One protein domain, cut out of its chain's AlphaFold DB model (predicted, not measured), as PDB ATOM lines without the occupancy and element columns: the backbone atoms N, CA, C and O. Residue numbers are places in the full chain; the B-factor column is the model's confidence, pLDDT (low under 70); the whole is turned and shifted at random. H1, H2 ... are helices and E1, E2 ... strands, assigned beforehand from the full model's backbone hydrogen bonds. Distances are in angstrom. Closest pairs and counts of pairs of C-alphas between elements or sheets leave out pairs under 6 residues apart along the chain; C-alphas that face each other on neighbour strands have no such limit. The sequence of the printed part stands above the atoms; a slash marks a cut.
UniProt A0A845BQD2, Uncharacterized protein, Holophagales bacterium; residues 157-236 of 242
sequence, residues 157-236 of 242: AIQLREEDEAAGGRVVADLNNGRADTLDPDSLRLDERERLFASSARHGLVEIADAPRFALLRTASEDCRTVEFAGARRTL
ATOM      1  N   ALA A 157     161.854  32.320 113.492       97.88
ATOM      2  CA  ALA A 157     162.503  33.550 113.064       97.88
ATOM      3  C   ALA A 157     162.588  33.571 111.533       97.88
ATOM      4  O   ALA A 157     163.380  32.852 110.925       97.88
ATOM      5  N   ILE A 158     161.734  34.381 110.909       97.75
ATOM      6  CA  ILE A 158     161.633  34.520 109.451       97.75
ATOM      7  C   ILE A 158     162.730  35.443 108.914       97.75
ATOM      8  O   ILE A 158     163.223  35.238 107.806       97.75
ATOM      9  N   GLN A 159     163.119  36.446 109.700       96.00
ATOM     10  CA  GLN A 159     164.216  37.362 109.397       96.00
ATOM     11  C   GLN A 159     165.033  37.626 110.658       96.00
ATOM     12  O   GLN A 159     164.493  37.586 111.764       96.00
ATOM     13  N   LEU A 160     166.320  37.907 110.469       94.94
ATOM     14  CA  LEU A 160     167.244  38.315 111.519       94.94
ATOM     15  C   LEU A 160     167.761  39.713 111.186       94.94
ATOM     16  O   LEU A 160     168.138  39.987 110.046       94.94
ATOM     17  N   ARG A 161     167.745  40.592 112.181       90.88
ATOM     18  CA  ARG A 161     168.292  41.942 112.123       90.88
ATOM     19  C   ARG A 161     169.369  42.034 113.187       90.88
ATOM     20  O   ARG A 161     169.081  41.908 114.375       90.88
ATOM     21  N   GLU A 162     170.600  42.197 112.737       82.56
ATOM     22  CA  GLU A 162     171.756  42.331 113.612       82.56
ATOM     23  C   GLU A 162     171.990  43.813 113.885       82.56
ATOM     24  O   GLU A 162     172.025  44.629 112.963       82.56
ATOM     25  N   GLU A 163     172.101  44.161 115.161       75.62
ATOM     26  CA  GLU A 163     172.652  45.443 115.579       75.62
ATOM     27  C   GLU A 163     174.166  45.277 115.746       75.62
ATOM     28  O   GLU A 163     174.626  44.260 116.270       75.62
ATOM     29  N   ASP A 164     174.937  46.273 115.299       63.34
ATOM     30  CA  ASP A 164     176.399  46.247 115.388       63.34
ATOM     31  C   ASP A 164     176.885  45.990 116.827       63.34
ATOM     32  O   ASP A 164     176.230  46.341 117.813       63.34
ATOM     33  N   GLU A 165     178.087  45.429 116.969       58.53
ATOM     34  CA  GLU A 165     178.694  45.114 118.272       58.53
ATOM     35  C   GLU A 165     178.804  46.361 119.176       58.53
ATOM     36  O   GLU A 165     178.524  46.304 120.374       58.53
ATOM     37  N   ALA A 166     179.075  47.531 118.581       58.16
ATOM     38  CA  ALA A 166     179.084  48.830 119.263       58.16
ATOM     39  C   ALA A 166     177.698  49.275 119.784       58.16
ATOM     40  O   ALA A 166     177.618  50.105 120.689       58.16
ATOM     41  N   ALA A 167     176.615  48.721 119.233       56.12
ATOM     42  CA  ALA A 167     175.231  48.922 119.667       56.12
ATOM     43  C   ALA A 167     174.737  47.810 120.618       56.12
ATOM     44  O   ALA A 167     173.574  47.808 121.023       56.12
ATOM     45  N   GLY A 168     175.622  46.899 121.036       59.62
ATOM     46  CA  GLY A 168     175.333  45.863 122.026       59.62
ATOM     47  C   GLY A 168     175.128  44.461 121.456       59.62
ATOM     48  O   GLY A 168     174.665  43.602 122.204       59.62
ATOM     49  N   GLY A 169     175.450  44.224 120.174       67.62
ATOM     50  CA  GLY A 169     175.509  42.879 119.582       67.62
ATOM     51  C   GLY A 169     174.193  42.106 119.682       67.62
ATOM     52  O   GLY A 169     174.184  40.903 119.946       67.62
ATOM     53  N   ARG A 170     173.062  42.806 119.554       81.75
ATOM     54  CA  ARG A 170     171.731  42.208 119.684       81.75
ATOM     55  C   ARG A 170     171.286  41.642 118.350       81.75
ATOM     56  O   ARG A 170     171.419  42.291 117.315       81.75
ATOM     57  N   VAL A 171     170.658  40.473 118.395       90.56
ATOM     58  CA  VAL A 171     169.956  39.924 117.237       90.56
ATOM     59  C   VAL A 171     168.469  40.023 117.482       90.56
ATOM     60  O   VAL A 171     167.936  39.401 118.397       90.56
ATOM     61  N   VAL A 172     167.790  40.801 116.652       94.62
ATOM     62  CA  VAL A 172     166.337  40.912 116.668       94.62
ATOM     63  C   VAL A 172     165.772  40.035 115.559       94.62
ATOM     64  O   VAL A 172     166.062  40.232 114.383       94.62
ATOM     65  N   ALA A 173     164.952  39.063 115.935       96.38
ATOM     66  CA  ALA A 173     164.243  38.197 115.013       96.38
ATOM     67  C   ALA A 173     162.819  38.694 114.776       96.38
ATOM     68  O   ALA A 173     162.081  38.941 115.729       96.38
ATOM     69  N   ASP A 174     162.412  38.754 113.509       97.25
ATOM     70  CA  ASP A 174     161.005  38.891 113.139       97.25
ATOM     71  C   ASP A 174     160.376  37.503 113.052       97.25
ATOM     72  O   ASP A 174     160.782  36.652 112.253       97.25
ATOM     73  N   LEU A 175     159.397  37.257 113.915       97.62
ATOM     74  CA  LEU A 175     158.813  35.943 114.131       97.62
ATOM     75  C   LEU A 175     157.568  35.730 113.261       97.62
ATOM     76  O   LEU A 175     156.842  36.664 112.917       97.62
ATOM     77  N   ASN A 176     157.252  34.470 112.973       96.88
ATOM     78  CA  ASN A 176     156.057  34.063 112.221       96.88
ATOM     79  C   ASN A 176     154.709  34.439 112.880       96.88
ATOM     80  O   ASN A 176     153.663  34.291 112.247       96.88
ATOM     81  N   ASN A 177     154.710  34.942 114.119       96.00
ATOM     82  CA  ASN A 177     153.537  35.520 114.783       96.00
ATOM     83  C   ASN A 177     153.359  37.030 114.535       96.00
ATOM     84  O   ASN A 177     152.420  37.624 115.066       96.00
ATOM     85  N   GLY A 178     154.236  37.647 113.739       95.06
ATOM     86  CA  GLY A 178     154.215  39.078 113.436       95.06
ATOM     87  C   GLY A 178     154.805  39.966 114.535       95.06
ATOM     88  O   GLY A 178     154.614  41.180 114.492       95.06
ATOM     89  N   ARG A 179     155.489  39.389 115.531       95.44
ATOM     90  CA  ARG A 179     156.198  40.121 116.590       95.44
ATOM     91  C   ARG A 179     157.706  40.016 116.390       95.44
ATOM     92  O   ARG A 179     158.188  39.083 115.759       95.44
ATOM     93  N   ALA A 180     158.432  40.953 116.988       95.19
ATOM     94  CA  ALA A 180     159.880  40.879 117.107       95.19
ATOM     95  C   ALA A 180     160.284  40.354 118.492       95.19
ATOM     96  O   ALA A 180     159.615  40.649 119.492       95.19
ATOM     97  N   ASP A 181     161.385  39.612 118.554       95.31
ATOM     98  CA  ASP A 181     162.014  39.187 119.804       95.31
ATOM     99  C   ASP A 181     163.540  39.194 119.678       95.31
ATOM    100  O   ASP A 181     164.078  39.121 118.576       95.31
ATOM    101  N   THR A 182     164.240  39.299 120.801       95.06
ATOM    102  CA  THR A 182     165.703  39.254 120.829       95.06
ATOM    103  C   THR A 182     166.156  37.812 120.998       95.06
ATOM    104  O   THR A 182     165.652  37.120 121.881       95.06
ATOM    105  N   LEU A 183     167.085  37.358 120.161       95.44
ATOM    106  CA  LEU A 183     167.715  36.045 120.271       95.44
ATOM    107  C   LEU A 183     169.029  36.146 121.046       95.44
ATOM    108  O   LEU A 183     169.744  37.142 120.928       95.44
ATOM    109  N   ASP A 184     169.344  35.102 121.806       93.62
ATOM    110  CA  ASP A 184     170.652  34.916 122.427       93.62
ATOM    111  C   ASP A 184     171.637  34.331 121.393       93.62
ATOM    112  O   ASP A 184     171.481  33.168 120.994       93.62
ATOM    113  N   PRO A 185     172.645  35.097 120.941       90.94
ATOM    114  CA  PRO A 185     173.584  34.641 119.923       90.94
ATOM    115  C   PRO A 185     174.502  33.502 120.383       90.94
ATOM    116  O   PRO A 185     175.025  32.782 119.535       90.94
ATOM    117  N   ASP A 186     174.675  33.292 121.690       92.38
ATOM    118  CA  ASP A 186     175.527  32.230 122.243       92.38
ATOM    119  C   ASP A 186     174.755  30.905 122.466       92.38
ATOM    120  O   ASP A 186     175.305  29.907 122.948       92.38
ATOM    121  N   SER A 187     173.472  30.877 122.085       94.88
ATOM    122  CA  SER A 187     172.566  29.730 122.238       94.88
ATOM    123  C   SER A 187     172.323  28.931 120.949       94.88
ATOM    124  O   SER A 187     171.439  28.069 120.916       94.88
ATOM    125  N   LEU A 188     173.088  29.210 119.887       96.25
ATOM    126  CA  LEU A 188     172.936  28.550 118.592       96.25
ATOM    127  C   LEU A 188     173.150  27.038 118.692       96.25
ATOM    128  O   LEU A 188     174.192  26.563 119.153       96.25
ATOM    129  N   ARG A 189     172.173  26.280 118.194       96.12
ATOM    130  CA  ARG A 189     172.248  24.818 118.128       96.12
ATOM    131  C   ARG A 189     171.537  24.250 116.911       96.12
ATOM    132  O   ARG A 189     170.490  24.765 116.514       96.12
ATOM    133  N   LEU A 190     172.092  23.180 116.359       95.62
ATOM    134  CA  LEU A 190     171.448  22.348 115.350       95.62
ATOM    135  C   LEU A 190     170.765  21.145 116.005       95.62
ATOM    136  O   LEU A 190     171.175  20.698 117.074       95.62
ATOM    137  N   ASP A 191     169.736  20.614 115.355       94.25
ATOM    138  CA  ASP A 191     169.234  19.269 115.642       94.25
ATOM    139  C   ASP A 191     169.683  18.251 114.581       94.25
ATOM    140  O   ASP A 191     170.343  18.593 113.600       94.25
ATOM    141  N   GLU A 192     169.306  16.984 114.769       92.62
ATOM    142  CA  GLU A 192     169.615  15.871 113.854       92.62
ATOM    143  C   GLU A 192     169.063  16.066 112.429       92.62
ATOM    144  O   GLU A 192     169.438  15.348 111.506       92.62
ATOM    145  N   ARG A 193     168.143  17.021 112.239       92.50
ATOM    146  CA  ARG A 193     167.558  17.390 110.945       92.50
ATOM    147  C   ARG A 193     168.178  18.672 110.382       92.50
ATOM    148  O   ARG A 193     167.611  19.262 109.464       92.50
ATOM    149  N   GLU A 194     169.299  19.120 110.949       92.19
ATOM    150  CA  GLU A 194     170.024  20.341 110.583       92.19
ATOM    151  C   GLU A 194     169.187  21.627 110.716       92.19
ATOM    152  O   GLU A 194     169.488  22.660 110.099       92.19
ATOM    153  N   ARG A 195     168.122  21.595 111.522       95.38
ATOM    154  CA  ARG A 195     167.347  22.792 111.848       95.38
ATOM    155  C   ARG A 195     168.119  23.596 112.874       95.38
ATOM    156  O   ARG A 195     168.641  23.040 113.833       95.38
ATOM    157  N   LEU A 196     168.184  24.905 112.665       97.25
ATOM    158  CA  LEU A 196     168.932  25.813 113.523       97.25
ATOM    159  C   LEU A 196     167.998  26.483 114.520       97.25
ATOM    160  O   LEU A 196     166.935  26.971 114.142       97.25
ATOM    161  N   PHE A 197     168.421  26.559 115.774       97.31
ATOM    162  CA  PHE A 197     167.652  27.162 116.847       97.31
ATOM    163  C   PHE A 197     168.486  28.151 117.653       97.31
ATOM    164  O   PHE A 197     169.702  28.006 117.759       97.31
ATOM    165  N   ALA A 198     167.799  29.106 118.273       96.75
ATOM    166  CA  ALA A 198     168.340  29.980 119.306       96.75
ATOM    167  C   ALA A 198     167.279  30.208 120.390       96.75
ATOM    168  O   ALA A 198     166.075  30.202 120.114       96.75
ATOM    169  N   SER A 199     167.711  30.413 121.627       95.75
ATOM    170  CA  SER A 199     166.858  30.895 122.712       95.75
ATOM    171  C   SER A 199     166.457  32.341 122.450       95.75
ATOM    172  O   SER A 199     167.266  33.133 121.960       95.75
ATOM    173  N   SER A 200     165.224  32.703 122.792       95.44
ATOM    174  CA  SER A 200     164.784  34.092 122.746       95.44
ATOM    175  C   SER A 200     164.603  34.688 124.141       95.44
ATOM    176  O   SER A 200     164.564  33.985 125.150       95.44
ATOM    177  N   ALA A 201     164.545  36.016 124.213       93.31
ATOM    178  CA  ALA A 201     164.445  36.741 125.474       93.31
ATOM    179  C   ALA A 201     163.046  36.642 126.103       93.31
ATOM    180  O   ALA A 201     162.915  36.670 127.327       93.31
ATOM    181  N   ARG A 202     161.990  36.583 125.281       91.62
ATOM    182  CA  ARG A 202     160.591  36.550 125.753       91.62
ATOM    183  C   ARG A 202     159.918  35.204 125.571       91.62
ATOM    184  O   ARG A 202     158.942  34.913 126.260       91.62
ATOM    185  N   HIS A 203     160.390  34.420 124.618       92.25
ATOM    186  CA  HIS A 203     159.870  33.097 124.338       92.25
ATOM    187  C   HIS A 203     160.948  32.055 124.638       92.25
ATOM    188  O   HIS A 203     162.047  32.379 125.076       92.25
ATOM    189  N   GLY A 204     160.603  30.781 124.479       91.81
ATOM    190  CA  GLY A 204     161.564  29.703 124.643       91.81
ATOM    191  C   GLY A 204     162.510  29.614 123.449       91.81
ATOM    192  O   GLY A 204     162.905  30.600 122.831       91.81
ATOM    193  N   LEU A 205     162.843  28.385 123.085       95.31
ATOM    194  CA  LEU A 205     163.599  28.113 121.874       95.31
ATOM    195  C   LEU A 205     162.810  28.532 120.622       95.31
ATOM    196  O   LEU A 205     161.632  28.207 120.501       95.31
ATOM    197  N   VAL A 206     163.464  29.189 119.671       97.31
ATOM    198  CA  VAL A 206     162.903  29.586 118.374       97.31
ATOM    199  C   VAL A 206     163.706  28.919 117.262       97.31
ATOM    200  O   VAL A 206     164.933  28.871 117.325       97.31
ATOM    201  N   GLU A 207     163.027  28.407 116.233       97.62
ATOM    202  CA  GLU A 207     163.702  27.908 115.028       97.62
ATOM    203  C   GLU A 207     164.046  29.065 114.085       97.62
ATOM    204  O   GLU A 207     163.232  29.958 113.866       97.62
ATOM    205  N   ILE A 208     165.227  29.048 113.485       97.94
ATOM    206  CA  ILE A 208     165.648  30.003 112.463       97.94
ATOM    207  C   ILE A 208     165.264  29.444 111.091       97.94
ATOM    208  O   ILE A 208     165.672  28.342 110.726       97.94
ATOM    209  N   ALA A 209     164.470  30.205 110.330       97.56
ATOM    210  CA  ALA A 209     164.015  29.803 109.000       97.56
ATOM    211  C   ALA A 209     165.184  29.568 108.029       97.56
ATOM    212  O   ALA A 209     166.279  30.094 108.208       97.56
ATOM    213  N   ASP A 210     164.926  28.844 106.938       96.50
ATOM    214  CA  ASP A 210     165.970  28.434 105.992       96.50
ATOM    215  C   ASP A 210     166.806  29.589 105.439       96.50
ATOM    216  O   ASP A 210     168.029  29.508 105.440       96.50
ATOM    217  N   ALA A 211     166.179  30.677 104.990       96.00
ATOM    218  CA  ALA A 211     166.917  31.800 104.415       96.00
ATOM    219  C   ALA A 211     167.923  32.430 105.408       96.00
ATOM    220  O   ALA A 211     169.111  32.481 105.074       96.00
ATOM    221  N   PRO A 212     167.521  32.867 106.623       95.62
ATOM    222  CA  PRO A 212     168.480  33.352 107.615       95.62
ATOM    223  C   PRO A 212     169.439  32.262 108.116       95.62
ATOM    224  O   PRO A 212     170.613  32.555 108.336       95.62
ATOM    225  N   ARG A 213     168.998  31.001 108.223       96.38
ATOM    226  CA  ARG A 213     169.858  29.864 108.594       96.38
ATOM    227  C   ARG A 213     171.010  29.700 107.607       96.38
ATOM    228  O   ARG A 213     172.166  29.701 108.016       96.38
ATOM    229  N   PHE A 214     170.723  29.606 106.311       95.62
ATOM    230  CA  PHE A 214     171.760  29.470 105.288       95.62
ATOM    231  C   PHE A 214     172.650  30.708 105.199       95.62
ATOM    232  O   PHE A 214     173.848  30.576 104.957       95.62
ATOM    233  N   ALA A 215     172.103  31.909 105.411       94.12
ATOM    234  CA  ALA A 215     172.915  33.120 105.458       94.12
ATOM    235  C   ALA A 215     173.998  33.035 106.545       94.12
ATOM    236  O   ALA A 215     175.150  33.344 106.244       94.12
ATOM    237  N   LEU A 216     173.637  32.550 107.734       93.81
ATOM    238  CA  LEU A 216     174.533  32.354 108.870       93.81
ATOM    239  C   LEU A 216     175.488  31.168 108.670       93.81
ATOM    240  O   LEU A 216     176.682  31.298 108.903       93.81
ATOM    241  N   LEU A 217     175.023  30.032 108.142       94.19
ATOM    242  CA  LEU A 217     175.892  28.868 107.907       94.19
ATOM    243  C   LEU A 217     176.982  29.117 106.851       94.19
ATOM    244  O   LEU A 217     178.024  28.469 106.885       94.19
ATOM    245  N   ARG A 218     176.806  30.083 105.939       95.38
ATOM    246  CA  ARG A 218     177.869  30.481 104.991       95.38
ATOM    247  C   ARG A 218     179.088  31.104 105.659       95.38
ATOM    248  O   ARG A 218     180.134  31.178 105.023       95.38
ATOM    249  N   THR A 219     178.956  31.579 106.893       95.25
ATOM    250  CA  THR A 219     180.075  32.144 107.644       95.25
ATOM    251  C   THR A 219     180.758  31.089 108.507       95.25
ATOM    252  O   THR A 219     181.688  31.438 109.226       95.25
ATOM    253  N   ALA A 220     180.339  29.818 108.458       95.75
ATOM    254  CA  ALA A 220     180.881  28.763 109.307       95.75
ATOM    255  C   ALA A 220     182.407  28.604 109.164       95.75
ATOM    256  O   ALA A 220     182.969  28.783 108.084       95.75
ATOM    257  N   SER A 221     183.082  28.283 110.270       96.25
ATOM    258  CA  SER A 221     184.488  27.862 110.260       96.25
ATOM    259  C   SER A 221     184.663  26.539 109.506       96.25
ATOM    260  O   SER A 221     183.703  25.799 109.310       96.25
ATOM    261  N   GLU A 222     185.893  26.209 109.098       94.25
ATOM    262  CA  GLU A 222     186.180  24.966 108.355       94.25
ATOM    263  C   GLU A 222     185.789  23.697 109.133       94.25
ATOM    264  O   GLU A 222     185.326  22.724 108.543       94.25
ATOM    265  N   ASP A 223     185.914  23.720 110.462       93.12
ATOM    266  CA  ASP A 223     185.472  22.644 111.360       93.12
ATOM    267  C   ASP A 223     183.955  22.647 111.629       93.12
ATOM    268  O   ASP A 223     183.445  21.788 112.350       93.12
ATOM    269  N   CYS A 224     183.237  23.623 111.067       91.38
ATOM    270  CA  CYS A 224     181.807  23.858 111.223       91.38
ATOM    271  C   CYS A 224     181.339  24.037 112.682       91.38
ATOM    272  O   CYS A 224     180.155  23.871 112.975       91.38
ATOM    273  N   ARG A 225     182.237  24.393 113.612       94.31
ATOM    274  CA  ARG A 225     181.915  24.580 115.041       94.31
ATOM    275  C   ARG A 225     181.594  26.017 115.430       94.31
ATOM    276  O   ARG A 225     181.086  26.249 116.524       94.31
ATOM    277  N   THR A 226     181.876  26.989 114.567       95.94
ATOM    278  CA  THR A 226     181.578  28.401 114.834       95.94
ATOM    279  C   THR A 226     181.019  29.107 113.611       95.94
ATOM    280  O   THR A 226     181.327  28.732 112.485       95.94
ATOM    281  N   VAL A 227     180.245  30.167 113.823       95.38
ATOM    282  CA  VAL A 227     179.672  31.042 112.784       95.38
ATOM    283  C   VAL A 227     179.874  32.509 113.162       95.38
ATOM    284  O   VAL A 227     180.078  32.822 114.333       95.38
ATOM    285  N   GLU A 228     179.821  33.420 112.196       92.12
ATOM    286  CA  GLU A 228     179.670  34.854 112.475       92.12
ATOM    287  C   GLU A 228     178.203  35.173 112.722       92.12
ATOM    288  O   GLU A 228     177.356  34.915 111.865       92.12
ATOM    289  N   PHE A 229     177.922  35.719 113.903       90.00
ATOM    290  CA  PHE A 229     176.590  36.135 114.305       90.00
ATOM    291  C   PHE A 229     176.667  37.269 115.328       90.00
ATOM    292  O   PHE A 229     177.398  37.174 116.322       90.00
ATOM    293  N   ALA A 230     175.916  38.343 115.078       85.25
ATOM    294  CA  ALA A 230     175.959  39.576 115.860       85.25
ATOM    295  C   ALA A 230     177.359  40.213 115.896       85.25
ATOM    296  O   ALA A 230     177.846  40.620 116.951       85.25
ATOM    297  N   GLY A 231     178.041  40.228 114.747       85.00
ATOM    298  CA  GLY A 231     179.377  40.821 114.600       85.00
ATOM    299  C   GLY A 231     180.536  40.045 115.243       85.00
ATOM    300  O   GLY A 231     181.668  40.510 115.177       85.00
ATOM    301  N   ALA A 232     180.298  38.866 115.824       88.38
ATOM    302  CA  ALA A 232     181.337  38.071 116.480       88.38
ATOM    303  C   ALA A 232     181.268  36.588 116.100       88.38
ATOM    304  O   ALA A 232     180.256  36.096 115.599       88.38
ATOM    305  N   ARG A 233     182.353  35.854 116.374       92.38
ATOM    306  CA  ARG A 233     182.390  34.394 116.236       92.38
ATOM    307  C   ARG A 233     181.661  33.734 117.402       92.38
ATOM    308  O   ARG A 233     182.046  33.916 118.554       92.38
ATOM    309  N   ARG A 234     180.624  32.958 117.090       93.12
ATOM    310  CA  ARG A 234     179.756  32.258 118.046       93.12
ATOM    311  C   ARG A 234     179.851  30.758 117.849       93.12
ATOM    312  O   ARG A 234     179.970  30.291 116.717       93.12
ATOM    313  N   THR A 235     179.776  30.011 118.943       95.25
ATOM    314  CA  THR A 235     179.741  28.546 118.906       95.25
ATOM    315  C   THR A 235     178.433  28.065 118.291       95.25
ATOM    316  O   THR A 235     177.356  28.505 118.685       95.25
ATOM    317  N   LEU A 236     178.537  27.125 117.357       96.06
ATOM    318  CA  LEU A 236     177.426  26.369 116.801       96.06
ATOM    319  C   LEU A 236     177.446  24.968 117.417       96.06
ATOM    320  O   LEU A 236     178.348  24.181 117.126       96.06
TER     321      LEU A 236
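What this domain is: This is residues 157 to 236 of the 242 residues of an uncharacterized protein of Holophagales bacterium (UniProt A0A845BQD2). A small three-strand sheet, E1 E2 E3, and the hairpin E4 E5 make a sandwich with crossed strands; H1 stands at the E1 edge, and a second hairpin, E6 E7, packs on its far end. The printed part has 80 residues, under half in named elements, ordered E1 E2 E3 E4 E5 H1 E6 E7, with antiparallel sheets and a mixed class of helices and strands. It is compact, with a radius of gyration of the C-alphas of 11.7 A and spans of 35 by 33 by 19 A.

How they stand to each other: E1 (residues 157 to 162), E2 (171 to 175) and E3 (180 to 183) form a meander, each strand the antiparallel neighbour of the one before; N 161 and O 172 are 2.8 A apart, N 173 and O 181 2.8 A. This sheet is only just strongly twisted, with C-alphas up to 4.2 A off its best plane. The hairpin E4 (196 to 199) and E5 (205 to 208), with N 206 and O 198 2.8 A apart, faces it as a sandwich, two sheets face to face, their strands at 80 degrees. Residues 189 to 190 pair antiparallel with 196 to 197 of E4. H1 (210 to 217) is on the first sheet over E1 and stands up from it at 46 degrees, with every O i to N i+4 pair within hydrogen-bond range; the closest C-alphas of E1 and H1, Gln 159 and Pro 212, are 6.1 A apart. In the hairpin E6 (226 to 229) and E7 (232 to 235), N 234 and O 227 are 2.8 A apart; C-alphas 217 of H1 and 227 of E6, their closest, are 6.5 A apart.

Where its parts are: E1, 12.8 A long, begins at C-alpha 157 (162.503, 33.550, 113.064). E2 measures 12.2 A, E4 10.7 A and H1 10.1 A. E7 ends at C-alpha 235 (179.741, 28.546, 118.906).

The domain as a whole: The two C-alphas farthest apart, Gly 178 and Asp 223, are 35.4 A apart. The printed part has no cut, and the link E3 to E4 is long. Residues 164 to 169 have pLDDT under 70.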